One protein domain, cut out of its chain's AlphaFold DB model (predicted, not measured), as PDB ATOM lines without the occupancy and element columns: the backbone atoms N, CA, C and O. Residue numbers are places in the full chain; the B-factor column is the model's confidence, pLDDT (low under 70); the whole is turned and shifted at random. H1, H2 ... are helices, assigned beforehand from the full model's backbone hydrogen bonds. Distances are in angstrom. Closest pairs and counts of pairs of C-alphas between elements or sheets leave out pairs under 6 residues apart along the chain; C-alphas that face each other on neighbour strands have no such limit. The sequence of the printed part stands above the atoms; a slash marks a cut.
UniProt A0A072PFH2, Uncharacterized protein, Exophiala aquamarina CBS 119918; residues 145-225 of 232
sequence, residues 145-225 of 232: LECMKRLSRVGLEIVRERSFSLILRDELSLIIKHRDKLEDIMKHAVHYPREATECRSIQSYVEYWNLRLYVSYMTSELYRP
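AT A GLANCE: This is residues 145 to 225 of the 232 residues of an uncharacterized protein of Exophiala aquamarina CBS 119918 (UniProt A0A072PFH2). What does the model look like? It is a rod-shaped bundle of three nearly aligned helices running up and down, each against the one before it, with H3 shifted lengthwise so that it overlaps H2 only in part. At one end residues 163 to 170 stick out in the turn from H1 to H2, and near the other end a long link leads from H2 to H3. What is it made of? The printed part has 81 residues with three named helices, in the order H1, H2, H3, and no named strand; the class is all helix. It is only just loose, close to compact, with a radius of gyration of the C-alphas of 14.3 A and spans of 48 by 19 by 18 A.

IN THESE COORDINATES: Where is the longest helix? H3, residues 202 to 223, is 31.8 A long, from C-alpha 202 at (104.269, -131.972, 295.043) to C-alpha 223 at (99.161, -162.764, 301.188). Where are the others? H1, residues 145 to 164, begins at (98.342, -143.380, 285.127) and is 29.0 A long. H2, residues 171 to 188, is 26.0 A long.

HOW THE PARTS SIT: How does H3 stand to H1? They touch, closest at the C-alphas of Gly 155 and Met 218, 6.0 A apart, and run the same way at a shallow tilt of 16 degrees. How does H2 stand to both? H2 and H3 form a helical hairpin at a shallow tilt of 13 degrees, opposite ways; H2 touches H3 with residues 175 to 182 alone and H3 touches H2 with residues 215 to 223 alone, the closest C-alphas being those of Ile 175 and Leu 222, 6.5 A apart. H1 and H2 form another helical hairpin, opposite ways at a shallow tilt of 4 degrees; H2 touches H1 with residues 178 to 185 alone, and the closest C-alphas, of Cys 147 and Ile 185, are 6.8 A apart. What do the backbones show? In H1, H2 and H3 every O i to N i+4 pair is within hydrogen-bond range.

THE WHOLE: How long is it? The two C-alphas farthest apart, of Ile 167 and Arg 200, are 47.9 A apart. How are the links? The printed part has no cut; the link from H1 to H2 is short and that from H2 to H3, residues 189 to 201, is long. Where is confidence low? The mean pLDDT of the printed part is 82.5, with residues 164 to 170 and 190 to 193 under 70.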
ATOM      1  N   LEU A 145      99.717-142.972 285.387       82.00
ATOM      2  CA  LEU A 145      98.342-143.380 285.127       82.00
ATOM      3  C   LEU A 145      98.259-144.795 284.537       82.00
ATOM      4  O   LEU A 145      97.379-145.567 284.912       82.00
ATOM      5  N   GLU A 146      99.153-145.147 283.616       83.56
ATOM      6  CA  GLU A 146      99.181-146.484 283.023       83.56
ATOM      7  C   GLU A 146      99.706-147.535 284.015       83.56
ATOM      8  O   GLU A 146      99.173-148.642 284.072       83.56
ATOM      9  N   CYS A 147     100.661-147.175 284.876       86.69
ATOM     10  CA  CYS A 147     101.123-148.020 285.975       86.69
ATOM     11  C   CYS A 147      99.973-148.327 286.946       86.69
ATOM     12  O   CYS A 147      99.683-149.490 287.220       86.69
ATOM     13  N   MET A 148      99.229-147.302 287.367       87.94
ATOM     14  CA  MET A 148      98.058-147.450 288.235       87.94
ATOM     15  C   MET A 148      96.962-148.307 287.593       87.94
ATOM     16  O   MET A 148      96.361-149.134 288.272       87.94
ATOM     17  N   LYS A 149      96.717-148.179 286.284       85.25
ATOM     18  CA  LYS A 149      95.775-149.058 285.567       85.25
ATOM     19  C   LYS A 149      96.233-150.513 285.564       85.25
ATOM     20  O   LYS A 149      95.424-151.400 285.830       85.25
ATOM     21  N   ARG A 150      97.517-150.766 285.287       87.19
ATOM     22  CA  ARG A 150      98.094-152.119 285.317       87.19
ATOM     23  C   ARG A 150      98.016-152.724 286.720       87.19
ATOM     24  O   ARG A 150      97.592-153.871 286.839       87.19
ATOM     25  N   LEU A 151      98.328-151.950 287.761       89.38
ATOM     26  CA  LEU A 151      98.175-152.365 289.161       89.38
ATOM     27  C   LEU A 151      96.716-152.675 289.508       89.38
ATOM     28  O   LEU A 151      96.440-153.724 290.084       89.38
ATOM     29  N   SER A 152      95.773-151.815 289.115       89.50
ATOM     30  CA  SER A 152      94.340-152.054 289.322       89.50
ATOM     31  C   SER A 152      93.864-153.332 288.632       89.50
ATOM     32  O   SER A 152      93.093-154.084 289.219       89.50
ATOM     33  N   ARG A 153      94.353-153.634 287.421       88.31
ATOM     34  CA  ARG A 153      94.045-154.896 286.731       88.31
ATOM     35  C   ARG A 153      94.539-156.109 287.521       88.31
ATOM     36  O   ARG A 153      93.754-157.023 287.749       88.31
ATOM     37  N   VAL A 154      95.791-156.096 287.983       89.38
ATOM     38  CA  VAL A 154      96.334-157.182 288.824       89.38
ATOM     39  C   VAL A 154      95.529-157.320 290.119       89.38
ATOM     40  O   VAL A 154      95.167-158.427 290.501       89.38
ATOM     41  N   GLY A 155      95.159-156.211 290.761       89.19
ATOM     42  CA  GLY A 155      94.306-156.235 291.951       89.19
ATOM     43  C   GLY A 155      92.926-156.852 291.704       89.19
ATOM     44  O   GLY A 155      92.441-157.627 292.527       89.19
ATOM     45  N   LEU A 156      92.303-156.562 290.558       88.69
ATOM     46  CA  LEU A 156      91.039-157.186 290.160       88.69
ATOM     47  C   LEU A 156      91.186-158.689 289.902       88.69
ATOM     48  O   LEU A 156      90.297-159.450 290.281       88.69
ATOM     49  N   GLU A 157      92.290-159.119 289.285       87.75
ATOM     50  CA  GLU A 157      92.605-160.542 289.104       87.75
ATOM     51  C   GLU A 157      92.734-161.250 290.458       87.75
ATOM     52  O   GLU A 157      92.067-162.260 290.669       87.75
ATOM     53  N   ILE A 158      93.480-160.673 291.410       86.75
ATOM     54  CA  ILE A 158      93.641-161.212 292.774       86.75
ATOM     55  C   ILE A 158      92.280-161.360 293.476       86.75
ATOM     56  O   ILE A 158      91.970-162.411 294.038       86.75
ATOM     57  N   VAL A 159      91.438-160.322 293.431       85.00
ATOM     58  CA  VAL A 159      90.095-160.338 294.043       85.00
ATOM     59  C   VAL A 159      89.190-161.387 293.394       85.00
ATOM     60  O   VAL A 159      88.464-162.108 294.089       85.00
ATOM     61  N   ARG A 160      89.237-161.496 292.063       83.12
ATOM     62  CA  ARG A 160      88.445-162.467 291.307       83.12
ATOM     63  C   ARG A 160      88.878-163.890 291.628       83.12
ATOM     64  O   ARG A 160      88.033-164.694 291.997       83.12
ATOM     65  N   GLU A 161      90.164-164.199 291.526       81.06
ATOM     66  CA  GLU A 161      90.697-165.541 291.788       81.06
ATOM     67  C   GLU A 161      90.437-165.983 293.231       81.06
ATOM     68  O   GLU A 161      90.024-167.119 293.455       81.06
ATOM     69  N   ARG A 162      90.517-165.065 294.203       76.12
ATOM     70  CA  ARG A 162      90.108-165.346 295.587       76.12
ATOM     71  C   ARG A 162      88.644-165.769 295.705       76.12
ATOM     72  O   ARG A 162      88.321-166.595 296.550       76.12
ATOM     73  N   SER A 163      87.763-165.198 294.889       72.75
ATOM     74  CA  SER A 163      86.332-165.523 294.906       72.75
ATOM     75  C   SER A 163      86.045-166.929 294.359       72.75
ATOM     76  O   SER A 163      85.007-167.498 294.682       72.75
ATOM     77  N   PHE A 164      86.961-167.494 293.561       69.69
ATOM     78  CA  PHE A 164      86.835-168.814 292.930       69.69
ATOM     79  C   PHE A 164      87.733-169.905 293.548       69.69
ATOM     80  O   PHE A 164      87.609-171.061 293.149       69.69
ATOM     81  N   SER A 165      88.636-169.573 294.483       61.53
ATOM     82  CA  SER A 165      89.654-170.512 294.987       61.53
ATOM     83  C   SER A 165      89.017-171.718 295.695       61.53
ATOM     84  O   SER A 165      88.464-171.593 296.787       61.53
ATOM     85  N   LEU A 166      89.086-172.888 295.047       55.75
ATOM     86  CA  LEU A 166      88.528-174.160 295.523       55.75
ATOM     87  C   LEU A 166      89.594-175.204 295.899       55.75
ATOM     88  O   LEU A 166      89.225-176.241 296.442       55.75
ATOM     89  N   ILE A 167      90.897-175.000 295.644       57.34
ATOM     90  CA  ILE A 167      91.916-176.037 295.911       57.34
ATOM     91  C   ILE A 167      93.270-175.422 296.307       57.34
ATOM     92  O   ILE A 167      93.951-174.791 295.503       57.34
ATOM     93  N   LEU A 168      93.710-175.718 297.536       58.50
ATOM     94  CA  LEU A 168      94.954-175.259 298.183       58.50
ATOM     95  C   LEU A 168      96.258-175.521 297.396       58.50
ATOM     96  O   LEU A 168      97.276-174.891 297.676       58.50
ATOM     97  N   ARG A 169      96.270-176.457 296.432       57.16
ATOM     98  CA  ARG A 169      97.486-176.819 295.674       57.16
ATOM     99  C   ARG A 169      97.898-175.782 294.630       57.16
ATOM    100  O   ARG A 169      99.075-175.756 294.286       57.16
ATOM    101  N   ASP A 170      96.979-174.930 294.178       69.56
ATOM    102  CA  ASP A 170      97.259-173.892 293.174       69.56
ATOM    103  C   ASP A 170      97.399-172.484 293.788       69.56
ATOM    104  O   ASP A 170      97.657-171.507 293.096       69.56
ATOM    105  N   GLU A 171      97.261-172.336 295.110       74.00
ATOM    106  CA  GLU A 171      97.325-171.007 295.735       74.00
ATOM    107  C   GLU A 171      98.747-170.436 295.747       74.00
ATOM    108  O   GLU A 171      98.942-169.252 295.481       74.00
ATOM    109  N   LEU A 172      99.763-171.264 296.010       79.81
ATOM    110  CA  LEU A 172     101.158-170.808 296.033       79.81
ATOM    111  C   LEU A 172     101.670-170.430 294.637       79.81
ATOM    112  O   LEU A 172     102.370-169.427 294.502       79.81
ATOM    113  N   SER A 173     101.306-171.191 293.601       83.38
ATOM    114  CA  SER A 173     101.646-170.889 292.203       83.38
ATOM    115  C   SER A 173     100.998-169.574 291.753       83.38
ATOM    116  O   SER A 173     101.671-168.735 291.149       83.38
ATOM    117  N   LEU A 174      99.730-169.340 292.111       83.50
ATOM    118  CA  LEU A 174      99.034-168.075 291.854       83.50
ATOM    119  C   LEU A 174      99.654-166.901 292.622       83.50
ATOM    120  O   LEU A 174      99.836-165.824 292.050       83.50
ATOM    121  N   ILE A 175     100.042-167.104 293.887       85.81
ATOM    122  CA  ILE A 175     100.725-166.078 294.688       85.81
ATOM    123  C   ILE A 175     102.043-165.664 294.030       85.81
ATOM    124  O   ILE A 175     102.293-164.469 293.868       85.81
ATOM    125  N   ILE A 176     102.868-166.630 293.617       88.12
ATOM    126  CA  ILE A 176     104.142-166.354 292.935       88.12
ATOM    127  C   ILE A 176     103.886-165.612 291.617       88.12
ATOM    128  O   ILE A 176     104.481-164.565 291.380       88.12
ATOM    129  N   LYS A 177     102.925-166.073 290.809       90.56
ATOM    130  CA  LYS A 177     102.559-165.438 289.533       90.56
ATOM    131  C   LYS A 177     102.167-163.967 289.693       90.56
ATOM    132  O   LYS A 177     102.613-163.122 288.916       90.56
ATOM    133  N   HIS A 178     101.314-163.639 290.663       89.25
ATOM    134  CA  HIS A 178     100.895-162.249 290.887       89.25
ATOM    135  C   HIS A 178     101.995-161.400 291.508       89.25
ATOM    136  O   HIS A 178     102.118-160.229 291.154       89.25
ATOM    137  N   ARG A 179     102.826-161.979 292.379       90.50
ATOM    138  CA  ARG A 179     104.022-161.311 292.899       90.50
ATOM    139  C   ARG A 179     104.951-160.900 291.754       90.50
ATOM    140  O   ARG A 179     105.326-159.732 291.686       90.50
ATOM    141  N   ASP A 180     105.250-161.814 290.834       90.88
ATOM    142  CA  ASP A 180     106.138-161.544 289.701       90.88
ATOM    143  C   ASP A 180     105.566-160.452 288.786       90.88
ATOM    144  O   ASP A 180     106.295-159.557 288.356       90.88
ATOM    145  N   LYS A 181     104.243-160.446 288.556       90.44
ATOM    146  CA  LYS A 181     103.557-159.359 287.833       90.44
ATOM    147  C   LYS A 181     103.692-158.006 288.535       90.44
ATOM    148  O   LYS A 181     103.920-156.998 287.871       90.44
ATOM    149  N   LEU A 182     103.520-157.954 289.859       90.06
ATOM    150  CA  LEU A 182     103.668-156.712 290.626       90.06
ATOM    151  C   LEU A 182     105.111-156.194 290.562       90.06
ATOM    152  O   LEU A 182     105.324-154.999 290.347       90.06
ATOM    153  N   GLU A 183     106.096-157.084 290.698       88.62
ATOM    154  CA  GLU A 183     107.512-156.737 290.564       88.62
ATOM    155  C   GLU A 183     107.851-156.251 289.150       88.62
ATOM    156  O   GLU A 183     108.574-155.266 289.002       88.62
ATOM    157  N   ASP A 184     107.303-156.882 288.111       88.56
ATOM    158  CA  ASP A 184     107.485-156.459 286.721       88.56
ATOM    159  C   ASP A 184     106.923-155.054 286.461       88.56
ATOM    160  O   ASP A 184     107.606-154.197 285.895       88.56
ATOM    161  N   ILE A 185     105.715-154.762 286.950       87.06
ATOM    162  CA  ILE A 185     105.120-153.422 286.843       87.06
ATOM    163  C   ILE A 185     106.018-152.382 287.528       87.06
ATOM    164  O   ILE A 185     106.274-151.316 286.965       87.06
ATOM    165  N   MET A 186     106.552-152.704 288.707       84.44
ATOM    166  CA  MET A 186     107.451-151.815 289.444       84.44
ATOM    167  C   MET A 186     108.807-151.621 288.756       84.44
ATOM    168  O   MET A 186     109.344-150.513 288.784       84.44
ATOM    169  N   LYS A 187     109.345-152.644 288.079       83.62
ATOM    170  CA  LYS A 187     110.558-152.522 287.248       83.62
ATOM    171  C   LYS A 187     110.348-151.573 286.069       83.62
ATOM    172  O   LYS A 187     111.248-150.811 285.730       83.62
ATOM    173  N   HIS A 188     109.162-151.557 285.472       78.25
ATOM    174  CA  HIS A 188     108.844-150.623 284.389       78.25
ATOM    175  C   HIS A 188     108.487-149.211 284.886       78.25
ATOM    176  O   HIS A 188     108.580-148.242 284.130       78.25
ATOM    177  N   ALA A 189     108.139-149.068 286.167       76.25
ATOM    178  CA  ALA A 189     107.936-147.780 286.827       76.25
ATOM    179  C   ALA A 189     109.253-147.079 287.230       76.25
ATOM    180  O   ALA A 189     109.209-146.012 287.829       76.25
ATOM    181  N   VAL A 190     110.427-147.632 286.891       59.19
ATOM    182  CA  VAL A 190     111.761-147.179 287.350       59.19
ATOM    183  C   VAL A 190     112.115-145.719 287.024       59.19
ATOM    184  O   VAL A 190     113.036-145.178 287.628       59.19
ATOM    185  N   HIS A 191     111.389-145.049 286.128       65.12
ATOM    186  CA  HIS A 191     111.556-143.608 285.890       65.12
ATOM    187  C   HIS A 191     110.874-142.708 286.930       65.12
ATOM    188  O   HIS A 191     111.046-141.491 286.877       65.12
ATOM    189  N   TYR A 192     110.110-143.284 287.858       68.88
ATOM    190  CA  TYR A 192     109.563-142.569 289.002       68.88
ATOM    191  C   TYR A 192     110.579-142.520 290.150       68.88
ATOM    192  O   TYR A 192     111.369-143.457 290.288       68.88
ATOM    193  N   PRO A 193     110.554-141.447 290.970       65.69
ATOM    194  CA  PRO A 193     111.411-141.312 292.146       65.69
ATOM    195  C   PRO A 193     111.405-142.609 292.957       65.69
ATOM    196  O   PRO A 193     110.335-143.097 293.327       65.69
ATOM    197  N   ARG A 194     112.570-143.209 293.202       72.31
ATOM    198  CA  ARG A 194     112.660-144.403 294.067       72.31
ATOM    199  C   ARG A 194     112.628-143.993 295.532       72.31
ATOM    200  O   ARG A 194     112.094-144.710 296.384       72.31
ATOM    201  N   GLU A 195     113.138-142.801 295.794       76.88
ATOM    202  CA  GLU A 195     113.174-142.186 297.105       76.88
ATOM    203  C   GLU A 195     112.315-140.924 297.141       76.88
ATOM    204  O   GLU A 195     112.214-140.173 296.171       76.88
ATOM    205  N   ALA A 196     111.716-140.656 298.304       78.25
ATOM    206  CA  ALA A 196     110.937-139.438 298.517       78.25
ATOM    207  C   ALA A 196     111.785-138.157 298.356       78.25
ATOM    208  O   ALA A 196     111.236-137.093 298.078       78.25
ATOM    209  N   THR A 197     113.107-138.268 298.514       79.50
ATOM    210  CA  THR A 197     114.120-137.207 298.372       79.50
ATOM    211  C   THR A 197     114.344-136.775 296.921       79.50
ATOM    212  O   THR A 197     114.740-135.639 296.672       79.50
ATOM    213  N   GLU A 198     114.051-137.640 295.946       83.38
ATOM    214  CA  GLU A 198     114.194-137.355 294.511       83.38
ATOM    215  C   GLU A 198     112.982-136.588 293.940       83.38
ATOM    216  O   GLU A 198     113.018-136.077 292.814       83.38
ATOM    217  N   CYS A 199     111.895-136.477 294.711       84.62
ATOM    218  CA  CYS A 199     110.667-135.796 294.316       84.62
ATOM    219  C   CYS A 199     110.851-134.269 294.293       84.62
ATOM    220  O   CYS A 199     110.850-133.611 295.328       84.62
ATOM    221  N   ARG A 200     110.926-133.683 293.092       85.81
ATOM    222  CA  ARG A 200     111.073-132.223 292.907       85.81
ATOM    223  C   ARG A 200     109.759-131.443 292.896       85.81
ATOM    224  O   ARG A 200     109.774-130.219 292.952       85.81
ATOM    225  N   SER A 201     108.625-132.132 292.780       89.06
ATOM    226  CA  SER A 201     107.299-131.514 292.737       89.06
ATOM    227  C   SER A 201     106.343-132.189 293.714       89.06
ATOM    228  O   SER A 201     106.470-133.384 293.991       89.06
ATOM    229  N   ILE A 202     105.347-131.437 294.193       87.50
ATOM    230  CA  ILE A 202     104.269-131.972 295.043       87.50
ATOM    231  C   ILE A 202     103.536-133.107 294.317       87.50
ATOM    232  O   ILE A 202     103.215-134.120 294.929       87.50
ATOM    233  N   GLN A 203     103.320-132.970 293.005       87.00
ATOM    234  CA  GLN A 203     102.696-134.017 292.200       87.00
ATOM    235  C   GLN A 203     103.526-135.305 292.227       87.00
ATOM    236  O   GLN A 203     102.992-136.357 292.560       87.00
ATOM    237  N   SER A 204     104.833-135.219 291.964       85.81
ATOM    238  CA  SER A 204     105.735-136.378 292.013       85.81
ATOM    239  C   SER A 204     105.774-137.015 293.404       85.81
ATOM    240  O   SER A 204     105.803-138.237 293.517       85.81
ATOM    241  N   TYR A 205     105.717-136.201 294.461       88.69
ATOM    242  CA  TYR A 205     105.666-136.676 295.843       88.69
ATOM    243  C   TYR A 205     104.374-137.452 296.149       88.69
ATOM    244  O   TYR A 205     104.419-138.524 296.752       88.69
ATOM    245  N   VAL A 206     103.219-136.950 295.704       88.38
ATOM    246  CA  VAL A 206     101.925-137.635 295.873       88.38
ATOM    247  C   VAL A 206     101.862-138.911 295.035       88.38
ATOM    248  O   VAL A 206     101.445-139.948 295.548       88.38
ATOM    249  N   GLU A 207     102.300-138.867 293.775       88.56
ATOM    250  CA  GLU A 207     102.357-140.038 292.889       88.56
ATOM    251  C   GLU A 207     103.238-141.145 293.483       88.56
ATOM    252  O   GLU A 207     102.823-142.306 293.512       88.56
ATOM    253  N   TYR A 208     104.401-140.781 294.039       88.00
ATOM    254  CA  TYR A 208     105.307-141.698 294.732       88.00
ATOM    255  C   TYR A 208     104.621-142.440 295.887       88.00
ATOM    256  O   TYR A 208     104.609-143.675 295.932       88.00
ATOM    257  N   TRP A 209     104.022-141.696 296.821       89.50
ATOM    258  CA  TRP A 209     103.376-142.297 297.987       89.50
ATOM    259  C   TRP A 209     102.136-143.101 297.614       89.50
ATOM    260  O   TRP A 209     101.907-144.164 298.192       89.50
ATOM    261  N   ASN A 210     101.364-142.640 296.631       89.56
ATOM    262  CA  ASN A 210     100.178-143.355 296.186       89.56
ATOM    263  C   ASN A 210     100.539-144.696 295.533       89.56
ATOM    264  O   ASN A 210      99.940-145.718 295.861       89.56
ATOM    265  N   LEU A 211     101.573-144.726 294.685       89.56
ATOM    266  CA  LEU A 211     102.068-145.964 294.079       89.56
ATOM    267  C   LEU A 211     102.495-146.977 295.153       89.56
ATOM    268  O   LEU A 211     102.074-148.135 295.125       89.56
ATOM    269  N   ARG A 212     103.285-146.535 296.140       89.06
ATOM    270  CA  ARG A 212     103.737-147.393 297.249       89.06
ATOM    271  C   ARG A 212     102.582-147.911 298.095       89.06
ATOM    272  O   ARG A 212     102.599-149.082 298.479       89.06
ATOM    273  N   LEU A 213     101.597-147.061 298.380       90.31
ATOM    274  CA  LEU A 213     100.396-147.444 299.116       90.31
ATOM    275  C   LEU A 213      99.628-148.537 298.370       90.31
ATOM    276  O   LEU A 213      99.299-149.561 298.964       90.31
ATOM    277  N   TYR A 214      99.401-148.355 297.067       90.12
ATOM    278  CA  TYR A 214      98.696-149.329 296.237       90.12
ATOM    279  C   TYR A 214      99.423-150.667 296.172       90.12
ATOM    280  O   TYR A 214      98.800-151.698 296.400       90.12
ATOM    281  N   VAL A 215     100.731-150.673 295.909       90.56
ATOM    282  CA  VAL A 215     101.508-151.922 295.861       90.56
ATOM    283  C   VAL A 215     101.467-152.629 297.210       90.56
ATOM    284  O   VAL A 215     101.139-153.809 297.258       90.56
ATOM    285  N   SER A 216     101.698-151.906 298.309       90.81
ATOM    286  CA  SER A 216     101.649-152.483 299.661       90.81
ATOM    287  C   SER A 216     100.275-153.079 299.975       90.81
ATOM    288  O   SER A 216     100.183-154.164 300.549       90.81
ATOM    289  N   TYR A 217      99.202-152.401 299.560       90.06
ATOM    290  CA  TYR A 217      97.838-152.894 299.701       90.06
ATOM    291  C   TYR A 217      97.595-154.169 298.878       90.06
ATOM    292  O   TYR A 217      97.109-155.156 299.428       90.06
ATOM    293  N   MET A 218      97.996-154.201 297.601       89.44
ATOM    294  CA  MET A 218      97.861-155.398 296.756       89.44
ATOM    295  C   MET A 218      98.673-156.573 297.296       89.44
ATOM    296  O   MET A 218      98.176-157.692 297.333       89.44
ATOM    297  N   THR A 219      99.900-156.329 297.759       89.25
ATOM    298  CA  THR A 219     100.739-157.343 298.404       89.25
ATOM    299  C   THR A 219     100.078-157.876 299.676       89.25
ATOM    300  O   THR A 219     100.044-159.086 299.892       89.25
ATOM    301  N   SER A 220      99.489-157.001 300.497       88.50
ATOM    302  CA  SER A 220      98.724-157.420 301.676       88.50
ATOM    303  C   SER A 220      97.516-158.279 301.298       88.50
ATOM    304  O   SER A 220      97.269-159.293 301.947       88.50
ATOM    305  N   GLU A 221      96.762-157.910 300.260       84.81
ATOM    306  CA  GLU A 221      95.618-158.700 299.787       84.81
ATOM    307  C   GLU A 221      96.048-160.039 299.169       84.81
ATOM    308  O   GLU A 221      95.370-161.043 299.384       84.81
ATOM    309  N   LEU A 222      97.198-160.079 298.488       86.25
ATOM    310  CA  LEU A 222      97.784-161.290 297.912       86.25
ATOM    311  C   LEU A 222      98.151-162.322 298.985       86.25
ATOM    312  O   LEU A 222      97.870-163.507 298.826       86.25
ATOM    313  N   TYR A 223      98.753-161.877 300.093       84.69
ATOM    314  CA  TYR A 223      99.161-162.764 301.188       84.69
ATOM    315  C   TYR A 223      98.078-162.982 302.247       84.69
ATOM    316  O   TYR A 223      98.222-163.868 303.089       84.69
ATOM    317  N   ARG A 224      96.958-162.253 302.195       80.69
ATOM    318  CA  ARG A 224      95.819-162.394 303.115       80.69
ATOM    319  C   ARG A 224      95.279-163.822 303.328       80.69
ATOM    320  O   ARG A 224      94.825-164.074 304.445       80.69
ATOM    321  N   PRO A 225      95.262-164.755 302.352       71.44
ATOM    322  CA  PRO A 225      94.809-166.128 302.607       71.44
ATOM    323  C   PRO A 225      95.805-166.969 303.429       71.44
ATOM    324  O   PRO A 225      95.391-167.886 304.134       71.44
TER     325      PRO A 225